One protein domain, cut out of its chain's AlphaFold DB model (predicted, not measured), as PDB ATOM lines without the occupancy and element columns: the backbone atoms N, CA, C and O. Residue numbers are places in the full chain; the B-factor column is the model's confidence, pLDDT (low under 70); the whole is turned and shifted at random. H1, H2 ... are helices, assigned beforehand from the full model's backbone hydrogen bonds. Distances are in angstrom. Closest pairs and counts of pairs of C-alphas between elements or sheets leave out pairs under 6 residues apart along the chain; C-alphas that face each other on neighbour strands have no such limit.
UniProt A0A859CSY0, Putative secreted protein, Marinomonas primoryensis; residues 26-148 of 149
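Overview. This is residues 26 to 148 of the 149 residues of the protein "Putative secreted protein" of Marinomonas primoryensis (UniProt A0A859CSY0). Two long helices, H2 and H3, meet near one end as a V with H1 between them; the hairpin of H4 and H5 packs on one side, H4 on H1 and H5 on H2. The printed part has 123 residues, 99 of them in five named helices in the order H1 to H5 along the chain, with no named strand; its class is all helix, and the whole is compact, with a radius of gyration of the C-alphas of 15.0 A and spans of 47 by 33 by 21 A.

Arrangement. H1, residues 26 to 41, touches H3, residues 82 to 106, at Gly 30 and Lys 96, the closest C-alphas, 4.1 A apart. H2, residues 48 to 77, touches H5, residues 132 to 146, at a steep tilt of 51 degrees; the closest C-alphas, Val 54 and Ala 140, are 4.1 A apart. H4, residues 114 to 126, is apart from H3. Every O i to N i+4 pair is within hydrogen-bond range in H1, H4 and H5; H2 has 23 of 26, H3 20 of 21.

Along the chain. H1 begins at C-alpha 26 (-19.515, 6.798, 233.334); H2 is 41.0 A long, H3 35.8 A; H5 ends at C-alpha 146 (5.485, 0.532, 236.137).

Size, cuts and confidence. The printed part has no cut and no long link; residue 43 is under pLDDT 70.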
ATOM      1  N   GLN A  26     -19.824   5.455 233.841       97.50
ATOM      2  CA  GLN A  26     -19.515   6.798 233.334       97.50
ATOM      3  C   GLN A  26     -18.413   7.489 234.158       97.50
ATOM      4  O   GLN A  26     -17.636   8.270 233.615       97.50
ATOM      5  N   THR A  27     -18.297   7.191 235.458       98.06
ATOM      6  CA  THR A  27     -17.190   7.697 236.285       98.06
ATOM      7  C   THR A  27     -15.871   7.072 235.834       98.06
ATOM      8  O   THR A  27     -14.888   7.787 235.637       98.06
ATOM      9  N   CYS A  28     -15.872   5.766 235.566       98.56
ATOM     10  CA  CYS A  28     -14.728   5.043 235.012       98.56
ATOM     11  C   CYS A  28     -14.291   5.579 233.644       98.56
ATOM     12  O   CYS A  28     -13.102   5.796 233.425       98.56
ATOM     13  N   GLN A  29     -15.231   5.879 232.746       98.62
ATOM     14  CA  GLN A  29     -14.905   6.498 231.456       98.62
ATOM     15  C   GLN A  29     -14.302   7.904 231.623       98.62
ATOM     16  O   GLN A  29     -13.377   8.261 230.900       98.62
ATOM     17  N   GLY A  30     -14.763   8.689 232.605       98.50
ATOM     18  CA  GLY A  30     -14.154   9.985 232.933       98.50
ATOM     19  C   GLY A  30     -12.730   9.870 233.498       98.50
ATOM     20  O   GLY A  30     -11.874  10.695 233.185       98.50
ATOM     21  N   LEU A  31     -12.443   8.835 234.296       98.56
ATOM     22  CA  LEU A  31     -11.079   8.514 234.732       98.56
ATOM     23  C   LEU A  31     -10.181   8.133 233.543       98.56
ATOM     24  O   LEU A  31      -9.042   8.590 233.471       98.56
ATOM     25  N   ILE A  32     -10.685   7.331 232.602       98.62
ATOM     26  CA  ILE A  32      -9.943   6.957 231.388       98.62
ATOM     27  C   ILE A  32      -9.606   8.200 230.553       98.62
ATOM     28  O   ILE A  32      -8.456   8.355 230.149       98.62
ATOM     29  N   GLU A  33     -10.559   9.119 230.365       98.00
ATOM     30  CA  GLU A  33     -10.335  10.392 229.657       98.00
ATOM     31  C   GLU A  33      -9.237  11.237 230.329       98.00
ATOM     32  O   GLU A  33      -8.361  11.780 229.655       98.00
ATOM     33  N   HIS A  34      -9.228  11.299 231.665       97.56
ATOM     34  CA  HIS A  34      -8.149  11.952 232.412       97.56
ATOM     35  C   HIS A  34      -6.780  11.297 232.166       97.56
ATOM     36  O   HIS A  34      -5.794  11.993 231.920       97.56
ATOM     37  N   ILE A  35      -6.704   9.964 232.225       97.38
ATOM     38  CA  ILE A  35      -5.443   9.237 232.033       97.38
ATOM     39  C   ILE A  35      -4.920   9.419 230.606       97.38
ATOM     40  O   ILE A  35      -3.727   9.657 230.428       97.38
ATOM     41  N   ASP A  36      -5.787   9.354 229.594       96.12
ATOM     42  CA  ASP A  36      -5.374   9.536 228.201       96.12
ATOM     43  C   ASP A  36      -4.761  10.923 227.964       96.12
ATOM     44  O   ASP A  36      -3.670  11.039 227.390       96.12
ATOM     45  N   LYS A  37      -5.393  11.960 228.529       95.00
ATOM     46  CA  LYS A  37      -4.857  13.323 228.545       95.00
ATOM     47  C   LYS A  37      -3.501  13.396 229.252       95.00
ATOM     48  O   LYS A  37      -2.567  14.005 228.731       95.00
ATOM     49  N   LYS A  38      -3.346  12.753 230.415       93.38
ATOM     50  CA  LYS A  38      -2.051  12.705 231.118       93.38
ATOM     51  C   LYS A  38      -0.967  12.043 230.281       93.38
ATOM     52  O   LYS A  38       0.173  12.507 230.287       93.38
ATOM     53  N   LEU A  39      -1.300  10.990 229.542       93.81
ATOM     54  CA  LEU A  39      -0.366  10.312 228.643       93.81
ATOM     55  C   LEU A  39       0.088  11.212 227.477       93.81
ATOM     56  O   LEU A  39       1.215  11.062 227.007       93.81
ATOM     57  N   ASP A  40      -0.725  12.187 227.051       90.44
ATOM     58  CA  ASP A  40      -0.328  13.181 226.041       90.44
ATOM     59  C   ASP A  40       0.642  14.207 226.635       90.44
ATOM     60  O   ASP A  40       1.676  14.526 226.046       90.44
ATOM     61  N   GLU A  41       0.341  14.688 227.840       87.50
ATOM     62  CA  GLU A  41       1.131  15.703 228.543       87.50
ATOM     63  C   GLU A  41       2.476  15.167 229.067       87.50
ATOM     64  O   GLU A  41       3.410  15.935 229.307       87.50
ATOM     65  N   THR A  42       2.594  13.849 229.245       80.00
ATOM     66  CA  THR A  42       3.787  13.170 229.782       80.00
ATOM     67  C   THR A  42       4.770  12.693 228.718       80.00
ATOM     68  O   THR A  42       5.796  12.133 229.091       80.00
ATOM     69  N   GLY A  43       4.500  12.925 227.425       62.47
ATOM     70  CA  GLY A  43       5.042  12.209 226.253       62.47
ATOM     71  C   GLY A  43       6.567  12.060 226.065       62.47
ATOM     72  O   GLY A  43       6.990  11.484 225.062       62.47
ATOM     73  N   SER A  44       7.403  12.539 226.989       72.00
ATOM     74  CA  SER A  44       8.847  12.264 227.053       72.00
ATOM     75  C   SER A  44       9.293  11.395 228.238       72.00
ATOM     76  O   SER A  44      10.428  10.926 228.226       72.00
ATOM     77  N   LYS A  45       8.444  11.179 229.253       88.00
ATOM     78  CA  LYS A  45       8.791  10.425 230.474       88.00
ATOM     79  C   LYS A  45       8.730   8.912 230.293       88.00
ATOM     80  O   LYS A  45       9.470   8.192 230.952       88.00
ATOM     81  N   TYR A  46       7.847   8.443 229.422       91.88
ATOM     82  CA  TYR A  46       7.544   7.026 229.255       91.88
ATOM     83  C   TYR A  46       7.902   6.551 227.849       91.88
ATOM     84  O   TYR A  46       7.877   7.326 226.889       91.88
ATOM     85  N   ASP A  47       8.209   5.260 227.720       93.94
ATOM     86  CA  ASP A  47       8.408   4.647 226.411       93.94
ATOM     87  C   ASP A  47       7.142   4.787 225.550       93.94
ATOM     88  O   ASP A  47       6.026   4.506 225.990       93.94
ATOM     89  N   LYS A  48       7.309   5.198 224.289       93.56
ATOM     90  CA  LYS A  48       6.176   5.439 223.380       93.56
ATOM     91  C   LYS A  48       5.393   4.164 223.073       93.56
ATOM     92  O   LYS A  48       4.180   4.229 222.873       93.56
ATOM     93  N   GLY A  49       6.073   3.019 223.005       95.31
ATOM     94  CA  GLY A  49       5.438   1.720 222.819       95.31
ATOM     95  C   GLY A  49       4.578   1.349 224.024       95.31
ATOM     96  O   GLY A  49       3.422   0.964 223.847       95.31
ATOM     97  N   ALA A  50       5.102   1.545 225.233       96.19
ATOM     98  CA  ALA A  50       4.367   1.348 226.476       96.19
ATOM     99  C   ALA A  50       3.153   2.287 226.588       96.19
ATOM    100  O   ALA A  50       2.044   1.821 226.837       96.19
ATOM    101  N   VAL A  51       3.312   3.587 226.303       96.25
ATOM    102  CA  VAL A  51       2.191   4.550 226.292       96.25
ATOM    103  C   VAL A  51       1.097   4.106 225.325       96.25
ATOM    104  O   VAL A  51      -0.082   4.105 225.674       96.25
ATOM    105  N   LYS A  52       1.476   3.671 224.117       96.44
ATOM    106  CA  LYS A  52       0.519   3.178 223.122       96.44
ATOM    107  C   LYS A  52      -0.251   1.951 223.620       96.44
ATOM    108  O   LYS A  52      -1.451   1.861 223.381       96.44
ATOM    109  N   LYS A  53       0.412   1.019 224.307       98.12
ATOM    110  CA  LYS A  53      -0.241  -0.163 224.889       98.12
ATOM    111  C   LYS A  53      -1.237   0.214 225.981       98.12
ATOM    112  O   LYS A  53      -2.365  -0.264 225.939       98.12
ATOM    113  N   VAL A  54      -0.863   1.130 226.882       98.06
ATOM    114  CA  VAL A  54      -1.786   1.651 227.905       98.06
ATOM    115  C   VAL A  54      -3.018   2.266 227.247       98.06
ATOM    116  O   VAL A  54      -4.139   1.893 227.583       98.06
ATOM    117  N   ARG A  55      -2.828   3.143 226.255       97.69
ATOM    118  CA  ARG A  55      -3.939   3.754 225.509       97.69
ATOM    119  C   ARG A  55      -4.852   2.731 224.863       97.69
ATOM    120  O   ARG A  55      -6.063   2.831 225.003       97.69
ATOM    121  N   ASN A  56      -4.279   1.745 224.180       98.06
ATOM    122  CA  ASN A  56      -5.057   0.712 223.511       98.06
ATOM    123  C   ASN A  56      -5.901  -0.098 224.505       98.06
ATOM    124  O   ASN A  56      -7.087  -0.299 224.257       98.06
ATOM    125  N   GLY A  57      -5.323  -0.526 225.633       98.62
ATOM    126  CA  GLY A  57      -6.056  -1.287 226.648       98.62
ATOM    127  C   GLY A  57      -7.161  -0.470 227.322       98.62
ATOM    128  O   GLY A  57      -8.279  -0.959 227.489       98.62
ATOM    129  N   LEU A  58      -6.887   0.797 227.651       98.62
ATOM    130  CA  LEU A  58      -7.888   1.688 228.241       98.62
ATOM    131  C   LEU A  58      -9.007   2.045 227.256       98.62
ATOM    132  O   LEU A  58     -10.171   2.060 227.649       98.62
ATOM    133  N   GLU A  59      -8.687   2.290 225.986       98.44
ATOM    134  CA  GLU A  59      -9.694   2.574 224.962       98.44
ATOM    135  C   GLU A  59     -10.547   1.338 224.653       98.44
ATOM    136  O   GLU A  59     -11.769   1.445 224.562       98.44
ATOM    137  N   GLY A  60      -9.943   0.148 224.583       98.62
ATOM    138  CA  GLY A  60     -10.691  -1.107 224.468       98.62
ATOM    139  C   GLY A  60     -11.675  -1.291 225.625       98.62
ATOM    140  O   GLY A  60     -12.849  -1.599 225.412       98.62
ATOM    141  N   TYR A  61     -11.241  -1.003 226.853       98.69
ATOM    142  CA  TYR A  61     -12.117  -1.059 228.019       98.69
ATOM    143  C   TYR A  61     -13.221   0.017 228.002       98.69
ATOM    144  O   TYR A  61     -14.380  -0.271 228.305       98.69
ATOM    145  N   ASN A  62     -12.897   1.241 227.584       98.69
ATOM    146  CA  ASN A  62     -13.857   2.333 227.411       98.69
ATOM    147  C   ASN A  62     -14.952   1.978 226.386       98.69
ATOM    148  O   ASN A  62     -16.141   2.221 226.623       98.69
ATOM    149  N   GLN A  63     -14.568   1.355 225.270       98.62
ATOM    150  CA  GLN A  63     -15.492   0.869 224.245       98.62
ATOM    151  C   GLN A  63     -16.358  -0.285 224.751       98.62
ATOM    152  O   GLN A  63     -17.566  -0.282 224.505       98.62
ATOM    153  N   TYR A  64     -15.776  -1.235 225.488       98.56
ATOM    154  CA  TYR A  64     -16.518  -2.300 226.164       98.56
ATOM    155  C   TYR A  64     -17.598  -1.721 227.093       98.56
ATOM    156  O   TYR A  64     -18.771  -2.069 226.953       98.56
ATOM    157  N   ILE A  65     -17.243  -0.770 227.965       98.44
ATOM    158  CA  ILE A  65     -18.199  -0.085 228.849       98.44
ATOM    159  C   ILE A  65     -19.341   0.536 228.035       98.44
ATOM    160  O   ILE A  65     -20.522   0.355 228.349       98.44
ATOM    161  N   GLN A  66     -19.010   1.278 226.977       98.50
ATOM    162  CA  GLN A  66     -20.020   1.963 226.177       98.50
ATOM    163  C   GLN A  66     -20.966   0.977 225.480       98.50
ATOM    164  O   GLN A  66     -22.176   1.220 225.424       98.50
ATOM    165  N   ARG A  67     -20.421  -0.115 224.940       98.25
ATOM    166  CA  ARG A  67     -21.137  -1.098 224.123       98.25
ATOM    167  C   ARG A  67     -21.991  -2.044 224.958       98.25
ATOM    168  O   ARG A  67     -23.141  -2.277 224.601       98.25
ATOM    169  N   GLU A  68     -21.451  -2.553 226.061       97.56
ATOM    170  CA  GLU A  68     -22.085  -3.608 226.860       97.56
ATOM    171  C   GLU A  68     -22.921  -3.060 228.023       97.56
ATOM    172  O   GLU A  68     -23.802  -3.756 228.526       97.56
ATOM    173  N   ILE A  69     -22.674  -1.818 228.460       97.06
ATOM    174  CA  ILE A  69     -23.271  -1.278 229.690       97.06
ATOM    175  C   ILE A  69     -24.035   0.012 229.423       97.06
ATOM    176  O   ILE A  69     -25.250   0.056 229.616       97.06
ATOM    177  N   VAL A  70     -23.350   1.071 228.988       97.75
ATOM    178  CA  VAL A  70     -23.948   2.416 228.937       97.75
ATOM    179  C   VAL A  70     -25.032   2.490 227.866       97.75
ATOM    180  O   VAL A  70     -26.184   2.764 228.186       97.75
ATOM    181  N   THR A  71     -24.704   2.189 226.607       97.62
ATOM    182  CA  THR A  71     -25.675   2.233 225.500       97.62
ATOM    183  C   THR A  71     -26.907   1.353 225.757       97.62
ATOM    184  O   THR A  71     -28.025   1.880 225.712       97.62
ATOM    185  N   PRO A  72     -26.764   0.039 226.042       97.00
ATOM    186  CA  PRO A  72     -27.923  -0.819 226.272       97.00
ATOM    187  C   PRO A  72     -28.680  -0.436 227.548       97.00
ATOM    188  O   PRO A  72     -29.911  -0.440 227.548       97.00
ATOM    189  N   GLY A  73     -27.973  -0.036 228.607       96.25
ATOM    190  CA  GLY A  73     -28.580   0.383 229.865       96.25
ATOM    191  C   GLY A  73     -29.420   1.655 229.726       96.25
ATOM    192  O   GLY A  73     -30.543   1.707 230.230       96.25
ATOM    193  N   LEU A  74     -28.936   2.658 228.985       96.75
ATOM    194  CA  LEU A  74     -29.697   3.875 228.690       96.75
ATOM    195  C   LEU A  74     -30.927   3.586 227.827       96.75
ATOM    196  O   LEU A  74     -31.998   4.146 228.074       96.75
ATOM    197  N   LEU A  75     -30.803   2.702 226.834       96.94
ATOM    198  CA  LEU A  75     -31.939   2.299 226.007       96.94
ATOM    199  C   LEU A  75     -33.004   1.579 226.845       96.94
ATOM    200  O   LEU A  75     -34.187   1.908 226.754       96.94
ATOM    201  N   GLN A  76     -32.585   0.645 227.700       95.19
ATOM    202  CA  GLN A  76     -33.473  -0.082 228.604       95.19
ATOM    203  C   GLN A  76     -34.164   0.857 229.598       95.19
ATOM    204  O   GLN A  76     -35.376   0.758 229.793       95.19
ATOM    205  N   PHE A  77     -33.419   1.788 230.201       93.62
ATOM    206  CA  PHE A  77     -33.952   2.766 231.151       93.62
ATOM    207  C   PHE A  77     -35.040   3.648 230.524       93.62
ATOM    208  O   PHE A  77     -36.036   3.966 231.170       93.62
ATOM    209  N   ASN A  78     -34.895   3.982 229.240       94.81
ATOM    210  CA  ASN A  78     -35.863   4.784 228.493       94.81
ATOM    211  C   ASN A  78     -36.956   3.956 227.798       94.81
ATOM    212  O   ASN A  78     -37.657   4.473 226.929       94.81
ATOM    213  N   GLY A  79     -37.110   2.675 228.148       94.94
ATOM    214  CA  GLY A  79     -38.142   1.811 227.573       94.94
ATOM    215  C   GLY A  79     -37.991   1.588 226.065       94.94
ATOM    216  O   GLY A  79     -38.987   1.393 225.376       94.94
ATOM    217  N   GLY A  80     -36.763   1.651 225.539       96.12
ATOM    218  CA  GLY A  80     -36.474   1.504 224.111       96.12
ATOM    219  C   GLY A  80     -36.563   2.797 223.292       96.12
ATOM    220  O   GLY A  80     -36.322   2.762 222.087       96.12
ATOM    221  N   ASP A  81     -36.878   3.938 223.910       98.06
ATOM    222  CA  ASP A  81     -36.926   5.232 223.223       98.06
ATOM    223  C   ASP A  81     -35.508   5.725 222.887       98.06
ATOM    224  O   ASP A  81     -34.769   6.215 223.746       98.06
ATOM    225  N   GLN A  82     -35.129   5.599 221.612       97.75
ATOM    226  CA  GLN A  82     -33.804   5.983 221.123       97.75
ATOM    227  C   GLN A  82     -33.518   7.481 221.276       97.75
ATOM    228  O   GLN A  82     -32.382   7.860 221.562       97.75
ATOM    229  N   SER A  83     -34.527   8.339 221.110       98.25
ATOM    230  CA  SER A  83     -34.355   9.790 221.209       98.25
ATOM    231  C   SER A  83     -34.048  10.201 222.645       98.25
ATOM    232  O   SER A  83     -33.130  10.989 222.881       98.25
ATOM    233  N   LYS A  84     -34.756   9.623 223.622       98.00
ATOM    234  CA  LYS A  84     -34.471   9.858 225.045       98.00
ATOM    235  C   LYS A  84     -33.146   9.244 225.481       98.00
ATOM    236  O   LYS A  84     -32.389   9.898 226.194       98.00
ATOM    237  N   ALA A  85     -32.832   8.032 225.017       97.94
ATOM    238  CA  ALA A  85     -31.545   7.400 225.295       97.94
ATOM    239  C   ALA A  85     -30.380   8.252 224.771       97.94
ATOM    240  O   ALA A  85     -29.408   8.466 225.491       97.94
ATOM    241  N   LYS A  86     -30.513   8.826 223.568       98.06
ATOM    242  CA  LYS A  86     -29.533   9.764 223.010       98.06
ATOM    243  C   LYS A  86     -29.400  11.037 223.853       98.06
ATOM    244  O   LYS A  86     -28.285  11.430 224.172       98.06
ATOM    245  N   ALA A  87     -30.512  11.642 224.273       98.06
ATOM    246  CA  ALA A  87     -30.478  12.812 225.154       98.06
ATOM    247  C   ALA A  87     -29.833  12.509 226.524       98.06
ATOM    248  O   ALA A  87     -29.194  13.374 227.121       98.06
ATOM    249  N   MET A  88     -29.974  11.285 227.041       97.25
ATOM    250  CA  MET A  88     -29.263  10.856 228.250       97.25
ATOM    251  C   MET A  88     -27.785  10.556 227.992       97.25
ATOM    252  O   MET A  88     -26.964  10.852 228.855       97.25
ATOM    253  N   GLN A  89     -27.420  10.035 226.818       98.19
ATOM    254  CA  GLN A  89     -26.017   9.850 226.443       98.19
ATOM    255  C   GLN A  89     -25.262  11.185 226.459       98.19
ATOM    256  O   GLN A  89     -24.153  11.249 226.975       98.19
ATOM    257  N   GLU A  90     -25.881  12.273 225.997       98.19
ATOM    258  CA  GLU A  90     -25.287  13.616 226.073       98.19
ATOM    259  C   GLU A  90     -25.020  14.056 227.527       98.19
ATOM    260  O   GLU A  90     -24.009  14.701 227.812       98.19
ATOM    261  N   GLN A  91     -25.885  13.665 228.473       97.31
ATOM    262  CA  GLN A  91     -25.675  13.921 229.904       97.31
ATOM    263  C   GLN A  91     -24.534  13.072 230.471       97.31
ATOM    264  O   GLN A  91     -23.709  13.594 231.221       97.31
ATOM    265  N   VAL A  92     -24.452  11.796 230.079       97.19
ATOM    266  CA  VAL A  92     -23.323  10.915 230.412       97.19
ATOM    267  C   VAL A  92     -22.013  11.510 229.887       97.19
ATOM    268  O   VAL A  92     -21.028  11.595 230.618       97.19
ATOM    269  N   ASP A  93     -21.998  12.006 228.650       97.81
ATOM    270  CA  ASP A  93     -20.828  12.631 228.029       97.81
ATOM    271  C   ASP A  93     -20.399  13.920 228.741       97.81
ATOM    272  O   ASP A  93     -19.208  14.146 228.967       97.81
ATOM    273  N   ALA A  94     -21.353  14.755 229.152       98.06
ATOM    274  CA  ALA A  94     -21.068  15.941 229.956       98.06
ATOM    275  C   ALA A  94     -20.541  15.583 231.359       98.06
ATOM    276  O   ALA A  94     -19.640  16.251 231.888       98.06
ATOM    277  N   TYR A  95     -21.075  14.521 231.965       97.31
ATOM    278  CA  TYR A  95     -20.638  14.046 233.272       97.31
ATOM    279  C   TYR A  95     -19.211  13.489 233.230       97.31
ATOM    280  O   TYR A  95     -18.395  13.891 234.061       97.31
ATOM    281  N   LYS A  96     -18.872  12.661 232.230       97.19
ATOM    282  CA  LYS A  96     -17.508  12.138 232.007       97.19
ATOM    283  C   LYS A  96     -16.460  13.248 232.016       97.19
ATOM    284  O   LYS A  96     -15.525  13.205 232.813       97.19
ATOM    285  N   LYS A  97     -16.701  14.316 231.249       97.62
ATOM    286  CA  LYS A  97     -15.829  15.504 231.206       97.62
ATOM    287  C   LYS A  97     -15.692  16.188 232.565       97.62
ATOM    288  O   LYS A  97     -14.625  16.685 232.920       97.62
ATOM    289  N   THR A  98     -16.772  16.228 233.345       98.12
ATOM    290  CA  THR A  98     -16.744  16.786 234.704       98.12
ATOM    291  C   THR A  98     -15.894  15.928 235.639       98.12
ATOM    292  O   THR A  98     -15.136  16.476 236.439       98.12
ATOM    293  N   VAL A  99     -15.986  14.601 235.537       98.12
ATOM    294  CA  VAL A  99     -15.145  13.664 236.293       98.12
ATOM    295  C   VAL A  99     -13.679  13.813 235.891       98.12
ATOM    296  O   VAL A  99     -12.847  14.022 236.773       98.12
ATOM    297  N   ALA A 100     -13.369  13.814 234.592       97.69
ATOM    298  CA  ALA A 100     -12.010  14.006 234.090       97.69
ATOM    299  C   ALA A 100     -11.390  15.307 234.625       97.69
ATOM    300  O   ALA A 100     -10.300  15.307 235.193       97.69
ATOM    301  N   LYS A 101     -12.148  16.411 234.580       97.69
ATOM    302  CA  LYS A 101     -11.725  17.700 235.142       97.69
ATOM    303  C   LYS A 101     -11.483  17.651 236.654       97.69
ATOM    304  O   LYS A 101     -10.611  18.357 237.152       97.69
ATOM    305  N   ARG A 102     -12.252  16.863 237.412       97.38
ATOM    306  CA  ARG A 102     -12.001  16.686 238.854       97.38
ATOM    307  C   ARG A 102     -10.692  15.943 239.089       97.38
ATOM    308  O   ARG A 102      -9.911  16.399 239.916       97.38
ATOM    309  N   TYR A 103     -10.430  14.876 238.336       97.19
ATOM    310  CA  TYR A 103      -9.145  14.181 238.396       97.19
ATOM    311  C   TYR A 103      -7.981  15.097 238.007       97.19
ATOM    312  O   TYR A 103      -6.987  15.118 238.723       97.19
ATOM    313  N   ASP A 104      -8.126  15.935 236.974       95.44
ATOM    314  CA  ASP A 104      -7.113  16.936 236.602       95.44
ATOM    315  C   ASP A 104      -6.768  17.879 237.766       95.44
ATOM    316  O   ASP A 104      -5.605  18.227 237.967       95.44
ATOM    317  N   LEU A 105      -7.776  18.298 238.540       96.69
ATOM    318  CA  LEU A 105      -7.585  19.155 239.714       96.69
ATOM    319  C   LEU A 105      -6.953  18.403 240.891       96.69
ATOM    320  O   LEU A 105      -6.192  18.996 241.651       96.69
ATOM    321  N   THR A 106      -7.285  17.122 241.068       96.12
ATOM    322  CA  THR A 106      -6.717  16.275 242.127       96.12
ATOM    323  C   THR A 106      -5.270  15.874 241.833       96.12
ATOM    324  O   THR A 106      -4.462  15.817 242.758       96.12
ATOM    325  N   TYR A 107      -4.935  15.651 240.563       94.62
ATOM    326  CA  TYR A 107      -3.628  15.199 240.087       94.62
ATOM    327  C   TYR A 107      -3.049  16.200 239.071       94.62
ATOM    328  O   TYR A 107      -2.972  15.915 237.872       94.62
ATOM    329  N   PRO A 108      -2.643  17.406 239.510       92.94
ATOM    330  CA  PRO A 108      -2.137  18.439 238.608       92.94
ATOM    331  C   PRO A 108      -0.783  18.082 237.975       92.94
ATOM    332  O   PRO A 108      -0.424  18.649 236.948       92.94
ATOM    333  N   GLN A 109      -0.028  17.147 238.551       91.12
ATOM    334  CA  GLN A 109       1.282  16.739 238.051       91.12
ATOM    335  C   GLN A 109       1.155  15.932 236.760       91.12
ATOM    336  O   GLN A 109       0.267  15.093 236.614       91.12
ATOM    337  N   ASN A 110       2.063  16.157 235.816       87.12
ATOM    338  CA  ASN A 110       2.100  15.408 234.562       87.12
ATOM    339  C   ASN A 110       2.848  14.096 234.803       87.12
ATOM    340  O   ASN A 110       4.040  13.996 234.502       87.12
ATOM    341  N   GLU A 111       2.173  13.136 235.431       91.81
ATOM    342  CA  GLU A 111       2.639  11.768 235.675       91.81
ATOM    343  C   GLU A 111       1.459  10.824 235.953       91.81
ATOM    344  O   GLU A 111       0.357  11.259 236.300       91.81
ATOM    345  N   ILE A 112       1.692   9.524 235.777       94.81
ATOM    346  CA  ILE A 112       0.757   8.474 236.175       94.81
ATOM    347  C   ILE A 112       1.099   8.032 237.596       94.81
ATOM    348  O   ILE A 112       2.218   7.621 237.875       94.81
ATOM    349  N   PHE A 113       0.115   8.094 238.490       95.06
ATOM    350  CA  PHE A 113       0.244   7.630 239.867       95.06
ATOM    351  C   PHE A 113      -0.306   6.214 240.032       95.06
ATOM    352  O   PHE A 113      -1.246   5.816 239.343       95.06
ATOM    353  N   MET A 114       0.184   5.498 241.049       97.19
ATOM    354  CA  MET A 114      -0.331   4.180 241.442       97.19
ATOM    355  C   MET A 114      -1.854   4.199 241.658       97.19
ATOM    356  O   MET A 114      -2.561   3.275 241.259       97.19
ATOM    357  N   ASN A 115      -2.383   5.293 242.219       96.62
ATOM    358  CA  ASN A 115      -3.819   5.473 242.428       96.62
ATOM    359  C   ASN A 115      -4.629   5.445 241.124       96.62
ATOM    360  O   ASN A 115      -5.780   5.018 241.150       96.62
ATOM    361  N   HIS A 116      -4.055   5.863 239.991       97.69
ATOM    362  CA  HIS A 116      -4.723   5.746 238.693       97.69
ATOM    363  C   HIS A 116      -4.873   4.279 238.291       97.69
ATOM    364  O   HIS A 116      -5.973   3.861 237.937       97.69
ATOM    365  N   ALA A 117      -3.805   3.481 238.405       97.94
ATOM    366  CA  ALA A 117      -3.853   2.049 238.105       97.94
ATOM    367  C   ALA A 117      -4.847   1.322 239.023       97.94
ATOM    368  O   ALA A 117      -5.677   0.540 238.561       97.94
ATOM    369  N   MET A 118      -4.827   1.637 240.322       98.19
ATOM    370  CA  MET A 118      -5.780   1.083 241.286       98.19
ATOM    371  C   MET A 118      -7.224   1.440 240.929       98.19
ATOM    372  O   MET A 118      -8.077   0.560 240.921       98.19
ATOM    373  N   ALA A 119      -7.502   2.702 240.600       98.25
ATOM    374  CA  ALA A 119      -8.851   3.142 240.270       98.25
ATOM    375  C   ALA A 119      -9.376   2.501 238.971       98.25
ATOM    376  O   ALA A 119     -10.527   2.072 238.935       98.25
ATOM    377  N   VAL A 120      -8.534   2.339 237.942       98.50
ATOM    378  CA  VAL A 120      -8.910   1.588 236.728       98.50
ATOM    379  C   VAL A 120      -9.159   0.110 237.049       98.50
ATOM    380  O   VAL A 120     -10.113  -0.476 236.543       98.50
ATOM    381  N   ASN A 121      -8.357  -0.501 237.922       98.12
ATOM    382  CA  ASN A 121      -8.579  -1.881 238.351       98.12
ATOM    383  C   ASN A 121      -9.890  -2.039 239.143       98.12
ATOM    384  O   ASN A 121     -10.602  -3.023 238.953       98.12
ATOM    385  N   GLU A 122     -10.247  -1.076 239.999       98.19
ATOM    386  CA  GLU A 122     -11.551  -1.079 240.672       98.19
ATOM    387  C   GLU A 122     -12.703  -0.959 239.670       98.19
ATOM    388  O   GLU A 122     -13.673  -1.706 239.780       98.19
ATOM    389  N   CYS A 123     -12.574  -0.120 238.639       97.81
ATOM    390  CA  CYS A 123     -13.529  -0.088 237.531       97.81
ATOM    391  C   CYS A 123     -13.668  -1.462 236.858       97.81
ATOM    392  O   CYS A 123     -14.777  -1.988 236.745       97.81
ATOM    393  N   ALA A 124     -12.545  -2.088 236.496       96.88
ATOM    394  CA  ALA A 124     -12.529  -3.398 235.853       96.88
ATOM    395  C   ALA A 124     -13.207  -4.480 236.707       96.88
ATOM    396  O   ALA A 124     -13.876  -5.351 236.162       96.88
ATOM    397  N   LYS A 125     -13.100  -4.422 238.041       95.69
ATOM    398  CA  LYS A 125     -13.809  -5.348 238.945       95.69
ATOM    399  C   LYS A 125     -15.323  -5.167 238.924       95.69
ATOM    400  O   LYS A 125     -16.044  -6.145 239.105       95.69
ATOM    401  N   GLN A 126     -15.806  -3.940 238.736       94.62
ATOM    402  CA  GLN A 126     -17.241  -3.675 238.632       94.62
ATOM    403  C   GLN A 126     -17.819  -4.159 237.297       94.62
ATOM    404  O   GLN A 126     -18.967  -4.600 237.241       94.62
ATOM    405  N   ALA A 127     -17.021  -4.091 236.231       94.88
ATOM    406  CA  ALA A 127     -17.399  -4.501 234.888       94.88
ATOM    407  C   ALA A 127     -16.198  -5.116 234.166       94.88
ATOM    408  O   ALA A 127     -15.354  -4.397 233.630       94.88
ATOM    409  N   VAL A 128     -16.125  -6.447 234.169       95.25
ATOM    410  CA  VAL A 128     -14.964  -7.195 233.673       95.25
ATOM    411  C   VAL A 128     -15.135  -7.484 232.172       95.25
ATOM    412  O   VAL A 128     -16.047  -8.242 231.818       95.25
ATOM    413  N   PRO A 129     -14.279  -6.944 231.278       95.62
ATOM    414  CA  PRO A 129     -14.268  -7.345 229.872       95.62
ATOM    415  C   PRO A 129     -13.781  -8.793 229.721       95.62
ATOM    416  O   PRO A 129     -13.322  -9.422 230.673       95.62
ATOM    417  N   SER A 130     -13.861  -9.349 228.513       95.81
ATOM    418  CA  SER A 130     -13.429 -10.729 228.254       95.81
ATOM    419  C   SER A 130     -12.549 -10.832 227.011       95.81
ATOM    420  O   SER A 130     -12.476  -9.905 226.207       95.81
ATOM    421  N   GLY A 131     -11.860 -11.964 226.857       96.88
ATOM    422  CA  GLY A 131     -10.995 -12.208 225.704       96.88
ATOM    423  C   GLY A 131      -9.866 -11.183 225.598       96.88
ATOM    424  O   GLY A 131      -9.247 -10.830 226.599       96.88
ATOM    425  N   GLN A 132      -9.604 -10.704 224.380       96.94
ATOM    426  CA  GLN A 132      -8.494  -9.788 224.119       96.94
ATOM    427  C   GLN A 132      -8.651  -8.442 224.841       96.94
ATOM    428  O   GLN A 132      -7.665  -7.924 225.348       96.94
ATOM    429  N   GLU A 133      -9.879  -7.922 224.978       96.44
ATOM    430  CA  GLU A 133     -10.138  -6.670 225.711       96.44
ATOM    431  C   GLU A 133      -9.682  -6.774 227.182       96.44
ATOM    432  O   GLU A 133      -9.192  -5.802 227.754       96.44
ATOM    433  N   LEU A 134      -9.791  -7.962 227.793       98.19
ATOM    434  CA  LEU A 134      -9.296  -8.208 229.151       98.19
ATOM    435  C   LEU A 134      -7.770  -8.296 229.215       98.19
ATOM    436  O   LEU A 134      -7.170  -7.758 230.142       98.19
ATOM    437  N   GLU A 135      -7.143  -8.990 228.271       98.62
ATOM    438  CA  GLU A 135      -5.683  -9.129 228.260       98.62
ATOM    439  C   GLU A 135      -4.990  -7.790 227.978       98.62
ATOM    440  O   GLU A 135      -4.039  -7.439 228.678       98.62
ATOM    441  N   ASP A 136      -5.528  -6.986 227.058       98.62
ATOM    442  CA  ASP A 136      -5.023  -5.641 226.768       98.62
ATOM    443  C   ASP A 136      -5.179  -4.713 227.986       98.62
ATOM    444  O   ASP A 136      -4.275  -3.939 228.307       98.62
ATOM    445  N   LEU A 137      -6.298  -4.814 228.717       98.69
ATOM    446  CA  LEU A 137      -6.511  -4.042 229.943       98.69
ATOM    447  C   LEU A 137      -5.546  -4.454 231.065       98.69
ATOM    448  O   LEU A 137      -5.033  -3.594 231.779       98.69
ATOM    449  N   LYS A 138      -5.264  -5.753 231.222       98.62
ATOM    450  CA  LYS A 138      -4.262  -6.236 232.188       98.62
ATOM    451  C   LYS A 138      -2.867  -5.718 231.851       98.62
ATOM    452  O   LYS A 138      -2.154  -5.279 232.752       98.62
ATOM    453  N   GLU A 139      -2.480  -5.753 230.575       98.75
ATOM    454  CA  GLU A 139      -1.198  -5.197 230.130       98.75
ATOM    455  C   GLU A 139      -1.128  -3.692 230.421       98.75
ATOM    456  O   GLU A 139      -0.148  -3.226 231.005       98.75
ATOM    457  N   ALA A 140      -2.189  -2.944 230.104       98.56
ATOM    458  CA  ALA A 140      -2.278  -1.519 230.410       98.56
ATOM    459  C   ALA A 140      -2.125  -1.235 231.914       98.56
ATOM    460  O   ALA A 140      -1.339  -0.369 232.291       98.56
ATOM    461  N   LEU A 141      -2.815  -1.985 232.780       98.56
ATOM    462  CA  LEU A 141      -2.724  -1.830 234.234       98.56
ATOM    463  C   LEU A 141      -1.312  -2.096 234.767       98.56
ATOM    464  O   LEU A 141      -0.823  -1.326 235.592       98.56
ATOM    465  N   ASN A 142      -0.640  -3.141 234.280       98.50
ATOM    466  CA  ASN A 142       0.738  -3.439 234.673       98.50
ATOM    467  C   ASN A 142       1.694  -2.311 234.262       98.50
ATOM    468  O   ASN A 142       2.488  -1.851 235.076       98.50
ATOM    469  N   LEU A 143       1.563  -1.798 233.038       98.06
ATOM    470  CA  LEU A 143       2.369  -0.667 232.573       98.06
ATOM    471  C   LEU A 143       2.082   0.615 233.362       98.06
ATOM    472  O   LEU A 143       3.002   1.363 233.672       98.06
ATOM    473  N   MET A 144       0.827   0.873 233.742       97.88
ATOM    474  CA  MET A 144       0.495   2.009 234.610       97.88
ATOM    475  C   MET A 144       1.130   1.884 236.000       97.88
ATOM    476  O   MET A 144       1.505   2.897 236.587       97.88
ATOM    477  N   VAL A 145       1.258   0.662 236.528       98.06
ATOM    478  CA  VAL A 145       1.993   0.391 237.772       98.06
ATOM    479  C   VAL A 145       3.487   0.662 237.589       98.06
ATOM    480  O   VAL A 145       4.085   1.291 238.457       98.06
ATOM    481  N   GLU A 146       4.079   0.246 236.467       96.44
ATOM    482  CA  GLU A 146       5.485   0.532 236.137       96.44
ATOM    483  C   GLU A 146       5.748   2.035 235.960       96.44
ATOM    484  O   GLU A 146       6.755   2.542 236.439       96.44
ATOM    485  N   PHE A 147       4.827   2.776 235.336       94.94
ATOM    486  CA  PHE A 147       4.930   4.232 235.157       94.94
ATOM    487  C   PHE A 147       4.889   5.027 236.466       94.94
ATOM    488  O   PHE A 147       5.262   6.203 236.468       94.94
ATOM    489  N   ALA A 148       4.390   4.410 237.539       93.00
ATOM    490  CA  ALA A 148       4.223   5.014 238.855       93.00
ATOM    491  C   ALA A 148       5.375   4.708 239.832       93.00
ATOM    492  O   ALA A 148       5.288   5.109 240.996       93.00
TER     493      ALA A 148